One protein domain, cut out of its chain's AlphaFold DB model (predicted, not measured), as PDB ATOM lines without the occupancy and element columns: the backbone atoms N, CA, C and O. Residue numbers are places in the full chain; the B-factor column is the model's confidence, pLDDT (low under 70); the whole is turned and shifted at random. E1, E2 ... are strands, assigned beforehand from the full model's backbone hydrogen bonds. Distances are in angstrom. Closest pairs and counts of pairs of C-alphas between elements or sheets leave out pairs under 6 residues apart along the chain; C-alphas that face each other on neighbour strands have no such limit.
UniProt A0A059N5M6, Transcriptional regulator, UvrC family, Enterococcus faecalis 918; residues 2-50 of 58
ATOM      1  N   LYS A   2     -13.881   0.333  -8.591       89.75
ATOM      2  CA  LYS A   2     -12.516   0.379  -8.038       89.75
ATOM      3  C   LYS A   2     -12.440   1.385  -6.890       89.75
ATOM      4  O   LYS A   2     -13.033   2.465  -6.966       89.75
ATOM      5  N   THR A   3     -11.708   1.020  -5.849       91.06
ATOM      6  CA  THR A   3     -11.456   1.831  -4.657       91.06
ATOM      7  C   THR A   3      -9.960   2.096  -4.545       91.06
ATOM      8  O   THR A   3      -9.145   1.319  -5.047       91.06
ATOM      9  N   TYR A   4      -9.599   3.220  -3.932       91.56
ATOM     10  CA  TYR A   4      -8.217   3.679  -3.870       91.56
ATOM     11  C   TYR A   4      -7.865   4.181  -2.475       91.56
ATOM     12  O   TYR A   4      -8.713   4.745  -1.775       91.56
ATOM     13  N   ASP A   5      -6.608   3.988  -2.087       90.25
ATOM     14  CA  ASP A   5      -6.045   4.547  -0.860       90.25
ATOM     15  C   ASP A   5      -5.660   6.030  -1.032       90.25
ATOM     16  O   ASP A   5      -5.799   6.615  -2.108       90.25
ATOM     17  N   TYR A   6      -5.158   6.655   0.037       87.81
ATOM     18  CA  TYR A   6      -4.706   8.054   0.017       87.81
ATOM     19  C   TYR A   6      -3.515   8.315  -0.917       87.81
ATOM     20  O   TYR A   6      -3.232   9.468  -1.233       87.81
ATOM     21  N   ARG A   7      -2.823   7.267  -1.375       89.69
ATOM     22  CA  ARG A   7      -1.716   7.351  -2.337       89.69
ATOM     23  C   ARG A   7      -2.203   7.182  -3.781       89.69
ATOM     24  O   ARG A   7      -1.390   7.253  -4.696       89.69
ATOM     25  N   GLY A   8      -3.503   6.952  -3.992       87.31
ATOM     26  CA  GLY A   8      -4.084   6.680  -5.306       87.31
ATOM     27  C   GLY A   8      -3.850   5.250  -5.798       87.31
ATOM     28  O   GLY A   8      -4.086   4.967  -6.974       87.31
ATOM     29  N   SER A   9      -3.409   4.337  -4.929       90.12
ATOM     30  CA  SER A   9      -3.209   2.931  -5.288       90.12
ATOM     31  C   SER A   9      -4.534   2.182  -5.234       90.12
ATOM     32  O   SER A   9      -5.339   2.403  -4.330       90.12
ATOM     33  N   VAL A  10      -4.760   1.272  -6.184       90.94
ATOM     34  CA  VAL A  10      -5.971   0.439  -6.210       90.94
ATOM     35  C   VAL A  10      -5.972  -0.509  -5.012       90.94
ATOM     36  O   VAL A  10      -5.054  -1.315  -4.847       90.94
ATOM     37  N   ILE A  11      -7.033  -0.459  -4.213       88.56
ATOM     38  CA  ILE A  11      -7.272  -1.413  -3.132       88.56
ATOM     39  C   ILE A  11      -7.929  -2.650  -3.748       88.56
ATOM     40  O   ILE A  11      -8.968  -2.559  -4.402       88.56
ATOM     41  N   LYS A  12      -7.308  -3.817  -3.568       83.62
ATOM     42  CA  LYS A  12      -7.866  -5.093  -4.033       83.62
ATOM     43  C   LYS A  12      -9.046  -5.504  -3.149       83.62
ATOM     44  O   LYS A  12      -8.997  -5.332  -1.929       83.62
ATOM     45  N   GLU A  13     -10.085  -6.072  -3.759       70.81
ATOM     46  CA  GLU A  13     -11.207  -6.658  -3.022       70.81
ATOM     47  C   GLU A  13     -10.706  -7.728  -2.037       70.81
ATOM     48  O   GLU A  13      -9.795  -8.495  -2.344       70.81
ATOM     49  N   GLY A  14     -11.261  -7.731  -0.821       65.81
ATOM     50  CA  GLY A  14     -10.852  -8.623   0.272       65.81
ATOM     51  C   GLY A  14      -9.865  -8.016   1.277       65.81
ATOM     52  O   GLY A  14      -9.743  -8.532   2.388       65.81
ATOM     53  N   ASN A  15      -9.223  -6.885   0.965       69.25
ATOM     54  CA  ASN A  15      -8.350  -6.194   1.917       69.25
ATOM     55  C   ASN A  15      -9.166  -5.301   2.875       69.25
ATOM     56  O   ASN A  15      -9.251  -4.082   2.708       69.25
ATOM     57  N   LYS A  16      -9.808  -5.933   3.870       60.84
ATOM     58  CA  LYS A  16     -10.756  -5.297   4.812       60.84
ATOM     59  C   LYS A  16     -10.136  -4.210   5.702       60.84
ATOM     60  O   LYS A  16     -10.868  -3.412   6.278       60.84
ATOM     61  N   THR A  17      -8.812  -4.167   5.816       61.09
ATOM     62  CA  THR A  17      -8.092  -3.277   6.739       61.09
ATOM     63  C   THR A  17      -7.693  -1.942   6.105       61.09
ATOM     64  O   THR A  17      -7.266  -1.029   6.809       61.09
ATOM     65  N   THR A  18      -7.810  -1.800   4.779       68.62
ATOM     66  CA  THR A  18      -7.302  -0.615   4.073       68.62
ATOM     67  C   THR A  18      -8.359   0.489   4.019       68.62
ATOM     68  O   THR A  18      -9.449   0.304   3.480       68.62
ATOM     69  N   SER A  19      -8.033   1.667   4.559       82.19
ATOM     70  CA  SER A  19      -8.908   2.844   4.500       82.19
ATOM     71  C   SER A  19      -9.095   3.328   3.059       82.19
ATOM     72  O   SER A  19      -8.154   3.804   2.426       82.19
ATOM     73  N   ILE A  20     -10.328   3.243   2.555       88.00
ATOM     74  CA  ILE A  20     -10.696   3.712   1.213       88.00
ATOM     75  C   ILE A  20     -10.800   5.242   1.208       88.00
ATOM     76  O   ILE A  20     -11.720   5.804   1.800       88.00
ATOM     77  N   ALA A  21      -9.891   5.924   0.522       90.62
ATOM     78  CA  ALA A  21      -9.908   7.381   0.399       90.62
ATOM     79  C   ALA A  21     -10.746   7.849  -0.800       90.62
ATOM     80  O   ALA A  21     -11.472   8.846  -0.707       90.62
ATOM     81  N   TYR A  22     -10.686   7.096  -1.904       92.56
ATOM     82  CA  TYR A  22     -11.361   7.447  -3.149       92.56
ATOM     83  C   TYR A  22     -12.076   6.267  -3.797       92.56
ATOM     84  O   TYR A  22     -11.714   5.103  -3.611       92.56
ATOM     85  N   VAL A  23     -13.059   6.588  -4.635       92.81
ATOM     86  CA  VAL A  23     -13.746   5.627  -5.501       92.81
ATOM     87  C   VAL A  23     -13.738   6.100  -6.947       92.81
ATOM     88  O   VAL A  23     -13.747   7.304  -7.225       92.81
ATOM     89  N   GLN A  24     -13.715   5.152  -7.884       94.38
ATOM     90  CA  GLN A  24     -13.744   5.468  -9.307       94.38
ATOM     91  C   GLN A  24     -15.085   6.103  -9.688       94.38
ATOM     92  O   GLN A  24     -16.136   5.469  -9.583       94.38
ATOM     93  N   CYS A  25     -15.045   7.344 -10.173       93.94
ATOM     94  CA  CYS A  25     -16.208   8.005 -10.740       93.94
ATOM     95  C   CYS A  25     -16.409   7.573 -12.199       93.94
ATOM     96  O   CYS A  25     -15.454   7.358 -12.946       93.94
ATOM     97  N   ALA A  26     -17.663   7.539 -12.644       93.44
ATOM     98  CA  ALA A  26     -18.021   7.236 -14.029       93.44
ATOM     99  C   ALA A  26     -17.522   8.295 -15.030       93.44
ATOM    100  O   ALA A  26     -17.419   8.006 -16.213       93.44
ATOM    101  N   CYS A  27     -17.196   9.510 -14.570       94.06
ATOM    102  CA  CYS A  27     -16.588  10.544 -15.413       94.06
ATOM    103  C   CYS A  27     -15.064  10.385 -15.568       94.06
ATOM    104  O   CYS A  27     -14.416  11.279 -16.097       94.06
ATOM    105  N   GLY A  28     -14.477   9.302 -15.046       91.81
ATOM    106  CA  GLY A  28     -13.038   9.027 -15.106       91.81
ATOM    107  C   GLY A  28     -12.215   9.647 -13.971       91.81
ATOM    108  O   GLY A  28     -11.078   9.238 -13.758       91.81
ATOM    109  N   CYS A  29     -12.779  10.581 -13.198       93.25
ATOM    110  CA  CYS A  29     -12.122  11.163 -12.024       93.25
ATOM    111  C   CYS A  29     -12.216  10.258 -10.783       93.25
ATOM    112  O   CYS A  29     -12.974   9.286 -10.735       93.25
ATOM    113  N   LEU A  30     -11.507  10.645  -9.723       94.12
ATOM    114  CA  LEU A  30     -11.655  10.066  -8.391       94.12
ATOM    115  C   LEU A  30     -12.680  10.861  -7.573       94.12
ATOM    116  O   LEU A  30     -12.601  12.087  -7.474       94.12
ATOM    117  N   ALA A  31     -13.661  10.169  -6.999       95.06
ATOM    118  CA  ALA A  31     -14.580  10.740  -6.023       95.06
ATOM    119  C   ALA A  31     -14.005  10.559  -4.616       95.06
ATOM    120  O   ALA A  31     -13.668   9.441  -4.226       95.06
ATOM    121  N   SER A  32     -13.891  11.650  -3.861       93.62
ATOM    122  CA  SER A  32     -13.317  11.660  -2.515       93.62
ATOM    123  C   SER A  32     -14.382  11.440  -1.455       93.62
ATOM    124  O   SER A  32     -15.550  11.791  -1.645       93.62
ATOM    125  N   ARG A  33     -13.978  10.882  -0.315       91.00
ATOM    126  CA  ARG A  33     -14.858  10.716   0.843       91.00
ATOM    127  C   ARG A  33     -15.377  12.078   1.328       91.00
ATOM    128  O   ARG A  33     -14.618  13.043   1.369       91.00
ATOM    129  N   MET A  34     -16.662  12.170   1.679       89.75
ATOM    130  CA  MET A  34     -17.259  13.441   2.127       89.75
ATOM    131  C   MET A  34     -16.887  13.812   3.567       89.75
ATOM    132  O   MET A  34     -16.821  14.990   3.897       89.75
ATOM    133  N   SER A  35     -16.658  12.822   4.426       84.12
ATOM    134  CA  SER A  35     -16.142  13.008   5.786       84.12
ATOM    135  C   SER A  35     -15.390  11.758   6.232       84.12
ATOM    136  O   SER A  35     -15.605  10.683   5.674       84.12
ATOM    137  N   SER A  36     -14.509  11.870   7.230       76.12
ATOM    138  CA  SER A  36     -13.609  10.785   7.659       76.12
ATOM    139  C   SER A  36     -14.322   9.456   7.937       76.12
ATOM    140  O   SER A  36     -13.796   8.400   7.594       76.12
ATOM    141  N   ASN A  37     -15.543   9.503   8.477       75.31
ATOM    142  CA  ASN A  37     -16.312   8.330   8.903       75.31
ATOM    143  C   ASN A  37     -17.499   8.017   7.977       75.31
ATOM    144  O   ASN A  37     -18.353   7.207   8.330       75.31
ATOM    145  N   SER A  38     -17.593   8.671   6.816       78.88
ATOM    146  CA  SER A  38     -18.689   8.438   5.881       78.88
ATOM    147  C   SER A  38     -18.337   7.388   4.839       78.88
ATOM    148  O   SER A  38     -17.286   7.445   4.207       78.88
ATOM    149  N   ASP A  39     -19.293   6.508   4.566       86.75
ATOM    150  CA  ASP A  39     -19.263   5.633   3.396       86.75
ATOM    151  C   ASP A  39     -19.724   6.357   2.112       86.75
ATOM    152  O   ASP A  39     -19.904   5.730   1.065       86.75
ATOM    153  N   LYS A  40     -19.927   7.684   2.172       91.50
ATOM    154  CA  LYS A  40     -20.315   8.527   1.037       91.50
ATOM    155  C   LYS A  40     -19.111   9.228   0.418       91.50
ATOM    156  O   LYS A  40     -18.292   9.839   1.107       91.50
ATOM    157  N   TYR A  41     -19.081   9.231  -0.907       93.25
ATOM    158  CA  TYR A  41     -18.030   9.824  -1.725       93.25
ATOM    159  C   TYR A  41     -18.647  10.764  -2.748       93.25
ATOM    160  O   TYR A  41     -19.706  10.462  -3.295       93.25
ATOM    161  N   LYS A  42     -17.997  11.889  -3.032       95.44
ATOM    162  CA  LYS A  42     -18.469  12.879  -4.003       95.44
ATOM    163  C   LYS A  42     -17.382  13.181  -5.019       95.44
ATOM    164  O   LYS A  42     -16.238  13.454  -4.667       95.44
ATOM    165  N   CYS A  43     -17.744  13.158  -6.294       95.50
ATOM    166  CA  CYS A  43     -16.866  13.642  -7.347       95.50
ATOM    167  C   CYS A  43     -16.904  15.171  -7.384       95.50
ATOM    168  O   CYS A  43     -17.958  15.765  -7.611       95.50
ATOM    169  N   SER A  44     -15.754  15.820  -7.216       93.56
ATOM    170  CA  SER A  44     -15.665  17.282  -7.303       93.56
ATOM    171  C   SER A  44     -15.945  17.815  -8.708       93.56
ATOM    172  O   SER A  44     -16.402  18.949  -8.828       93.56
ATOM    173  N   TRP A  45     -15.736  16.999  -9.747       94.50
ATOM    174  CA  TRP A  45     -15.948  17.384 -11.141       94.50
ATOM    175  C   TRP A  45     -17.426  17.298 -11.540       94.50
ATOM    176  O   TRP A  45     -18.107  18.313 -11.639       94.50
ATOM    177  N   CYS A  46     -17.970  16.085 -11.679       95.94
ATOM    178  CA  CYS A  46     -19.340  15.876 -12.161       95.94
ATOM    179  C   CYS A  46     -20.407  15.866 -11.049       95.94
ATOM    180  O   CYS A  46     -21.561  15.529 -11.306       95.94
ATOM    181  N   LYS A  47     -20.015  16.148  -9.798       95.06
ATOM    182  CA  LYS A  47     -20.881  16.243  -8.605       95.06
ATOM    183  C   LYS A  47     -21.650  14.971  -8.218       95.06
ATOM    184  O   LYS A  47     -22.421  15.015  -7.260       95.06
ATOM    185  N   ARG A  48     -21.409  13.837  -8.892       94.81
ATOM    186  CA  ARG A  48     -22.010  12.535  -8.552       94.81
ATOM    187  C   ARG A  48     -21.575  12.070  -7.169       94.81
ATOM    188  O   ARG A  48     -20.420  12.253  -6.779       94.81
ATOM    189  N   THR A  49     -22.507  11.424  -6.485       94.44
ATOM    190  CA  THR A  49     -22.309  10.838  -5.163       94.44
ATOM    191  C   THR A  49     -22.347   9.320  -5.264       94.44
ATOM    192  O   THR A  49     -23.197   8.765  -5.953       94.44
ATOM    193  N   TYR A  50     -21.439   8.664  -4.554       90.69
ATOM    194  CA  TYR A  50     -21.341   7.216  -4.428       90.69
ATOM    195  C   TYR A  50     -21.482   6.838  -2.961       90.69
ATOM    196  O   TYR A  50     -21.024   7.574  -2.087       90.69
TER     197      TYR A  50
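This is residues 2 to 50 of the 58 residues of the protein "Transcriptional regulator, UvrC family" of Enterococcus faecalis 918 (UniProt A0A059N5M6). With little regular structure, this is a small three-stranded antiparallel sheet, with the long looping stretch of residues 2 to 21 on the E1 side and a tail folding back beside E3. The 49 printed residues hold no named helix and, in order, E1, E2 and E3, a meander, each strand the antiparallel neighbour of the one before. The class is all strand, with 10 residues in named elements; the whole is compact, radius of gyration of the C-alphas 10.2 A, spanning 29 by 22 by 16 A.

E1, residues 22 to 24, begins at C-alpha (-11.361, 7.447, -3.149) and is 6.9 A long. E2, residues 30 to 33, measures 9.8 A. E3, residues 40 to 42, measures 6.9 A and ends at C-alpha (-18.469, 12.879, -4.003).

Hairpin E1 and E2 has N 23 and O 31 within hydrogen-bond range, 2.9 A. Hairpin E2 and E3 has N 42 and O 32 at 2.8 A. Residues 49 to 50 pair antiparallel with 41 to 42 of E3.

The C-alphas farthest apart, Thr 17 and Cys 46, are 29.2 A apart. The printed part has no cut. Residues 14 to 18 have pLDDT under 70.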